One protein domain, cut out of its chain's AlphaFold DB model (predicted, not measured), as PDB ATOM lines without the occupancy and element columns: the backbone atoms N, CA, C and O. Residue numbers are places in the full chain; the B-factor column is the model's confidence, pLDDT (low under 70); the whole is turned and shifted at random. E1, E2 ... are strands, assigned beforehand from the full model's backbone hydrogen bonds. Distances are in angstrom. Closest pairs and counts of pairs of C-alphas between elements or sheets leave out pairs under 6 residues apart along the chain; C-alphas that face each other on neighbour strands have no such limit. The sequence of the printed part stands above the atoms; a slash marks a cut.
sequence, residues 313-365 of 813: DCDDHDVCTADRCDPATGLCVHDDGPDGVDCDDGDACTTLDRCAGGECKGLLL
ATOM      1  N   ASP A 313     125.897 113.446  99.201       75.69
ATOM      2  CA  ASP A 313     124.755 113.033 100.019       75.69
ATOM      3  C   ASP A 313     124.405 111.585  99.672       75.69
ATOM      4  O   ASP A 313     123.996 111.300  98.545       75.69
ATOM      5  N   CYS A 314     124.652 110.683 100.618       81.88
ATOM      6  CA  CYS A 314     124.430 109.249 100.454       81.88
ATOM      7  C   CYS A 314     123.189 108.742 101.191       81.88
ATOM      8  O   CYS A 314     123.007 107.535 101.218       81.88
ATOM      9  N   ASP A 315     122.361 109.626 101.758       83.19
ATOM     10  CA  ASP A 315     121.166 109.233 102.512       83.19
ATOM     11  C   ASP A 315     120.141 108.517 101.606       83.19
ATOM     12  O   ASP A 315     119.506 109.141 100.741       83.19
ATOM     13  N   ASP A 316     119.981 107.201 101.774       84.50
ATOM     14  CA  ASP A 316     118.996 106.404 101.027       84.50
ATOM     15  C   ASP A 316     117.587 106.460 101.641       84.50
ATOM     16  O   ASP A 316     116.630 105.943 101.056       84.50
ATOM     17  N   HIS A 317     117.443 107.196 102.750       85.12
ATOM     18  CA  HIS A 317     116.240 107.331 103.564       85.12
ATOM     19  C   HIS A 317     115.737 106.013 104.176       85.12
ATOM     20  O   HIS A 317     114.586 105.967 104.635       85.12
ATOM     21  N   ASP A 318     116.561 104.965 104.226       85.31
ATOM     22  CA  ASP A 318     116.294 103.773 105.019       85.31
ATOM     23  C   ASP A 318     116.886 103.945 106.428       85.31
ATOM     24  O   ASP A 318     118.065 104.177 106.662       85.31
ATOM     25  N   VAL A 319     116.018 103.854 107.429       86.25
ATOM     26  CA  VAL A 319     116.383 103.980 108.847       86.25
ATOM     27  C   VAL A 319     117.210 102.776 109.333       86.25
ATOM     28  O   VAL A 319     117.861 102.856 110.380       86.25
ATOM     29  N   CYS A 320     117.182 101.664 108.594       90.38
ATOM     30  CA  CYS A 320     117.897 100.434 108.910       90.38
ATOM     31  C   CYS A 320     119.282 100.321 108.267       90.38
ATOM     32  O   CYS A 320     119.999  99.370 108.589       90.38
ATOM     33  N   THR A 321     119.695 101.289 107.449       89.69
ATOM     34  CA  THR A 321     121.031 101.381 106.850       89.69
ATOM     35  C   THR A 321     121.839 102.518 107.486       89.69
ATOM     36  O   THR A 321     121.328 103.419 108.158       89.69
ATOM     37  N   ALA A 322     123.160 102.425 107.368       86.81
ATOM     38  CA  ALA A 322     124.105 103.459 107.744       86.81
ATOM     39  C   ALA A 322     124.866 103.905 106.496       86.81
ATOM     40  O   ALA A 322     125.735 103.193 105.984       86.81
ATOM     41  N   ASP A 323     124.553 105.112 106.040       87.56
ATOM     42  CA  ASP A 323     125.032 105.595 104.754       87.56
ATOM     43  C   ASP A 323     126.381 106.295 104.858       87.56
ATOM     44  O   ASP A 323     126.609 107.199 105.672       87.56
ATOM     45  N   ARG A 324     127.303 105.890 103.988       85.25
ATOM     46  CA  ARG A 324     128.647 106.452 103.901       85.25
ATOM     47  C   ARG A 324     129.119 106.482 102.458       85.25
ATOM     48  O   ARG A 324     129.012 105.504 101.739       85.25
ATOM     49  N   CYS A 325     129.772 107.565 102.062       80.75
ATOM     50  CA  CYS A 325     130.548 107.570 100.828       80.75
ATOM     51  C   CYS A 325     131.923 106.898 101.040       80.75
ATOM     52  O   CYS A 325     132.625 107.198 102.013       80.75
ATOM     53  N   ASP A 326     132.317 105.998 100.135       79.19
ATOM     54  CA  ASP A 326     133.664 105.418 100.095       79.19
ATOM     55  C   ASP A 326     134.666 106.405  99.452       79.19
ATOM     56  O   ASP A 326     134.555 106.703  98.260       79.19
ATOM     57  N   PRO A 327     135.681 106.894 100.192       67.31
ATOM     58  CA  PRO A 327     136.608 107.921  99.710       67.31
ATOM     59  C   PRO A 327     137.508 107.478  98.547       67.31
ATOM     60  O   PRO A 327     138.019 108.341  97.828       67.31
ATOM     61  N   ALA A 328     137.699 106.170  98.334       66.50
ATOM     62  CA  ALA A 328     138.520 105.641  97.242       66.50
ATOM     63  C   ALA A 328     137.746 105.494  95.922       66.50
ATOM     64  O   ALA A 328     138.349 105.565  94.850       66.50
ATOM     65  N   THR A 329     136.427 105.292  95.991       70.56
ATOM     66  CA  THR A 329     135.578 105.011  94.820       70.56
ATOM     67  C   THR A 329     134.543 106.100  94.535       70.56
ATOM     68  O   THR A 329     134.047 106.186  93.413       70.56
ATOM     69  N   GLY A 330     134.232 106.959  95.511       69.44
ATOM     70  CA  GLY A 330     133.200 107.993  95.406       69.44
ATOM     71  C   GLY A 330     131.774 107.440  95.355       69.44
ATOM     72  O   GLY A 330     130.854 108.173  94.999       69.44
ATOM     73  N   LEU A 331     131.590 106.149  95.654       78.94
ATOM     74  CA  LEU A 331     130.295 105.473  95.656       78.94
ATOM     75  C   LEU A 331     129.657 105.534  97.046       78.94
ATOM     76  O   LEU A 331     130.354 105.471  98.059       78.94
ATOM     77  N   CYS A 332     128.328 105.618  97.085       83.31
ATOM     78  CA  CYS A 332     127.576 105.443  98.320       83.31
ATOM     79  C   CYS A 332     127.560 103.963  98.713       83.31
ATOM     80  O   CYS A 332     127.287 103.087  97.891       83.31
ATOM     81  N   VAL A 333     127.904 103.714  99.969       86.88
ATOM     82  CA  VAL A 333     127.866 102.428 100.649       86.88
ATOM     83  C   VAL A 333     126.796 102.536 101.728       86.88
ATOM     84  O   VAL A 333     126.818 103.476 102.524       86.88
ATOM     85  N   HIS A 334     125.880 101.575 101.729       87.19
ATOM     86  CA  HIS A 334     124.767 101.471 102.666       87.19
ATOM     87  C   HIS A 334     125.034 100.229 103.523       87.19
ATOM     88  O   HIS A 334     124.738  99.109 103.108       87.19
ATOM     89  N   ASP A 335     125.733 100.412 104.646       87.50
ATOM     90  CA  ASP A 335     126.076  99.315 105.559       87.50
ATOM     91  C   ASP A 335     124.893  99.023 106.504       87.50
ATOM     92  O   ASP A 335     124.067  99.900 106.751       87.50
ATOM     93  N   ASP A 336     124.819  97.820 107.082       88.50
ATOM     94  CA  ASP A 336     123.763  97.479 108.046       88.50
ATOM     95  C   ASP A 336     123.781  98.441 109.251       88.50
ATOM     96  O   ASP A 336     124.773  98.552 109.986       88.50
ATOM     97  N   GLY A 337     122.660  99.126 109.475       82.19
ATOM     98  CA  GLY A 337     122.435  99.986 110.628       82.19
ATOM     99  C   GLY A 337     122.227  99.195 111.929       82.19
ATOM    100  O   GLY A 337     122.167  97.964 111.943       82.19
ATOM    101  N   PRO A 338     122.136  99.882 113.080       85.06
ATOM    102  CA  PRO A 338     121.998  99.219 114.371       85.06
ATOM    103  C   PRO A 338     120.655  98.486 114.523       85.06
ATOM    104  O   PRO A 338     119.583  99.082 114.418       85.06
ATOM    105  N   ASP A 339     120.729  97.202 114.879       86.25
ATOM    106  CA  ASP A 339     119.553  96.376 115.157       86.25
ATOM    107  C   ASP A 339     118.675  96.952 116.285       86.25
ATOM    108  O   ASP A 339     119.154  97.477 117.299       86.25
ATOM    109  N   GLY A 340     117.360  96.772 116.155       82.31
ATOM    110  CA  GLY A 340     116.379  97.120 117.184       82.31
ATOM    111  C   GLY A 340     115.899  98.573 117.177       82.31
ATOM    112  O   GLY A 340     115.114  98.928 118.066       82.31
ATOM    113  N   VAL A 341     116.343  99.385 116.211       88.31
ATOM    114  CA  VAL A 341     115.725 100.675 115.868       88.31
ATOM    115  C   VAL A 341     114.324 100.414 115.317       88.31
ATOM    116  O   VAL A 341     114.141  99.492 114.528       88.31
ATOM    117  N   ASP A 342     113.337 101.183 115.782       88.06
ATOM    118  CA  ASP A 342     111.957 101.062 115.306       88.06
ATOM    119  C   ASP A 342     111.872 101.568 113.853       88.06
ATOM    120  O   ASP A 342     112.344 102.664 113.544       88.06
ATOM    121  N   CYS A 343     111.257 100.776 112.983       88.06
ATOM    122  CA  CYS A 343     111.025 101.071 111.569       88.06
ATOM    123  C   CYS A 343     109.603 100.602 111.185       88.06
ATOM    124  O   CYS A 343     108.849 100.194 112.065       88.06
ATOM    125  N   ASP A 344     109.201 100.722 109.919       84.62
ATOM    126  CA  ASP A 344     107.915 100.223 109.397       84.62
ATOM    127  C   ASP A 344     108.206  99.495 108.077       84.62
ATOM    128  O   ASP A 344     108.744 100.105 107.149       84.62
ATOM    129  N   ASP A 345     107.923  98.192 108.007       79.81
ATOM    130  CA  ASP A 345     108.188  97.373 106.813       79.81
ATOM    131  C   ASP A 345     107.061  97.469 105.765       79.81
ATOM    132  O   ASP A 345     107.136  96.870 104.689       79.81
ATOM    133  N   GLY A 346     106.028  98.271 106.051       78.88
ATOM    134  CA  GLY A 346     104.883  98.504 105.185       78.88
ATOM    135  C   GLY A 346     103.919  97.320 105.095       78.88
ATOM    136  O   GLY A 346     102.934  97.413 104.349       78.88
ATOM    137  N   ASP A 347     104.158  96.226 105.826       73.94
ATOM    138  CA  ASP A 347     103.251  95.087 105.894       73.94
ATOM    139  C   ASP A 347     102.225  95.298 107.017       73.94
ATOM    140  O   ASP A 347     102.515  95.388 108.202       73.94
ATOM    141  N   ALA A 348     100.945  95.353 106.654       66.06
ATOM    142  CA  ALA A 348      99.874  95.493 107.638       66.06
ATOM    143  C   ALA A 348      99.706  94.249 108.543       66.06
ATOM    144  O   ALA A 348      98.927  94.291 109.501       66.06
ATOM    145  N   CYS A 349     100.367  93.133 108.215       64.50
ATOM    146  CA  CYS A 349     100.305  91.862 108.939       64.50
ATOM    147  C   CYS A 349     101.446  91.675 109.952       64.50
ATOM    148  O   CYS A 349     101.507  90.639 110.624       64.50
ATOM    149  N   THR A 350     102.331  92.656 110.089       74.19
ATOM    150  CA  THR A 350     103.417  92.692 111.067       74.19
ATOM    151  C   THR A 350     103.152  93.765 112.127       74.19
ATOM    152  O   THR A 350     102.335  94.672 111.964       74.19
ATOM    153  N   THR A 351     103.737  93.590 113.313       78.56
ATOM    154  CA  THR A 351     103.754  94.623 114.358       78.56
ATOM    155  C   THR A 351     105.119  94.652 115.030       78.56
ATOM    156  O   THR A 351     105.783  93.620 115.106       78.56
ATOM    157  N   LEU A 352     105.475  95.797 115.627       80.25
ATOM    158  CA  LEU A 352     106.760  96.015 116.311       80.25
ATOM    159  C   LEU A 352     107.965  95.873 115.367       80.25
ATOM    160  O   LEU A 352     108.935  95.193 115.713       80.25
ATOM    161  N   ASP A 353     107.897  96.518 114.204       88.50
ATOM    162  CA  ASP A 353     108.916  96.379 113.167       88.50
ATOM    163  C   ASP A 353     110.212  97.062 113.585       88.50
ATOM    164  O   ASP A 353     110.240  98.175 114.126       88.50
ATOM    165  N   ARG A 354     111.299  96.306 113.443       90.56
ATOM    166  CA  ARG A 354     112.619  96.680 113.932       90.56
ATOM    167  C   ARG A 354     113.675  96.296 112.920       90.56
ATOM    168  O   ARG A 354     113.592  95.240 112.295       90.56
ATOM    169  N   CYS A 355     114.700  97.128 112.817       91.81
ATOM    170  CA  CYS A 355     115.854  96.821 111.989       91.81
ATOM    171  C   CYS A 355     116.536  95.545 112.500       91.81
ATOM    172  O   CYS A 355     116.782  95.412 113.706       91.81
ATOM    173  N   ALA A 356     116.794  94.604 111.594       89.75
ATOM    174  CA  ALA A 356     117.502  93.363 111.878       89.75
ATOM    175  C   ALA A 356     118.327  92.929 110.655       89.75
ATOM    176  O   ALA A 356     117.778  92.374 109.691       89.75
ATOM    177  N   GLY A 357     119.643  93.159 110.722       86.62
ATOM    178  CA  GLY A 357     120.594  92.889 109.638       86.62
ATOM    179  C   GLY A 357     120.325  93.744 108.398       86.62
ATOM    180  O   GLY A 357     120.017  93.186 107.349       86.62
ATOM    181  N   GLY A 358     120.318  95.072 108.567       85.94
ATOM    182  CA  GLY A 358     120.157  96.051 107.479       85.94
ATOM    183  C   GLY A 358     118.737  96.229 106.936       85.94
ATOM    184  O   GLY A 358     118.470  97.190 106.231       85.94
ATOM    185  N   GLU A 359     117.803  95.345 107.288       88.81
ATOM    186  CA  GLU A 359     116.428  95.366 106.775       88.81
ATOM    187  C   GLU A 359     115.417  95.630 107.893       88.81
ATOM    188  O   GLU A 359     115.549  95.105 109.008       88.81
ATOM    189  N   CYS A 360     114.357  96.376 107.577       88.38
ATOM    190  CA  CYS A 360     113.212  96.501 108.466       88.38
ATOM    191  C   CYS A 360     112.409  95.195 108.483       88.38
ATOM    192  O   CYS A 360     111.885  94.768 107.454       88.38
ATOM    193  N   LYS A 361     112.333  94.541 109.647       86.44
ATOM    194  CA  LYS A 361     111.629  93.267 109.816       86.44
ATOM    195  C   LYS A 361     110.579  93.375 110.910       86.44
ATOM    196  O   LYS A 361     110.892  93.658 112.070       86.44
ATOM    197  N   GLY A 362     109.341  93.086 110.546       82.00
ATOM    198  CA  GLY A 362     108.222  93.009 111.462       82.00
ATOM    199  C   GLY A 362     108.026  91.659 112.149       82.00
ATOM    200  O   GLY A 362     108.373  90.596 111.627       82.00
ATOM    201  N   LEU A 363     107.441  91.675 113.352       74.62
ATOM    202  CA  LEU A 363     106.987  90.459 114.031       74.62
ATOM    203  C   LEU A 363     105.582  90.105 113.535       74.62
ATOM    204  O   LEU A 363     104.611  90.817 113.801       74.62
ATOM    205  N   LEU A 364     105.486  88.978 112.828       58.03
ATOM    206  CA  LEU A 364     104.253  88.503 112.205       58.03
ATOM    207  C   LEU A 364     103.117  88.361 113.229       58.03
ATOM    208  O   LEU A 364     103.246  87.662 114.243       58.03
ATOM    209  N   LEU A 365     101.970  88.968 112.930       51.09
ATOM    210  CA  LEU A 365     100.749  88.805 113.707       51.09
ATOM    211  C   LEU A 365     100.181  87.402 113.440       51.09
ATOM    212  O   LEU A 365      99.455  87.157 112.481       51.09
TER     213      LEU A 365
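What this domain is: This is residues 313 to 365 of the 813 residues of an uncharacterized protein of Deltaproteobacteria bacterium HGW-Deltaproteobacteria-14 (UniProt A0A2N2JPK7). Two small hairpins of strands, E1 with E2 and E3 with E4, are set end to end in a rod, each preceded by a looping stretch, residues 313 to 320 and residues 337 to 349. The hairpins come near each other only at their adjoining ends and form two separate antiparallel sheets of two strands. The printed part has 53 residues, with four named strands in the order E1, E2, E3, E4 and no named helix. The class is all strand, though the named strands hold only 23 of the 53 residues. The whole is loose, with a radius of gyration of the C-alphas of 13.0 A and spans of 44 by 16 by 12 A.

How they stand to each other: E1, residues 321 to 325, and E2, residues 332 to 336, form an antiparallel hairpin at 150 degrees between directions. N 322 and O 335 are within hydrogen-bond range at 2.8 A, as are N 333 and O 324. E3, residues 350 to 356, and E4, residues 359 to 364, form the second antiparallel hairpin, at 147 degrees. There N 351 and O 363 are 2.9 A apart, and N 361 and O 354 3.0 A, both within hydrogen-bond range. Between the hairpins, the closest C-alphas of E1 and E4 are those of Thr 321 and Glu 359, 7.6 A apart. Those of E2 and E4 are of Asp 336 and Glu 359, 7.7 A apart. E1 and E3 are apart; E2 and E3 are only just apart, their closest C-alphas 8.4 A from each other.

Where its parts are: E1 begins at C-alpha 321, (121.031, 101.381, 106.850), and measures 12.9 A. E2 measures 13.1 A and ends at C-alpha 336, (123.763, 97.479, 108.046). E3 measures 14.1 A. E4 measures 15.0 A and ends at C-alpha 364, (104.253, 88.503, 112.205).

The domain as a whole: The C-alphas of Ala 328 and Leu 365 are the two farthest apart, at 44.5 A. The printed part has no cut. The link E1 to E2 is short, E2 to E3 long with 13 residues, and E3 to E4 tight. The mean pLDDT of the printed part is 81.3; residues 327 to 328, 330, 348 to 349 and 364 to 365 are under 70.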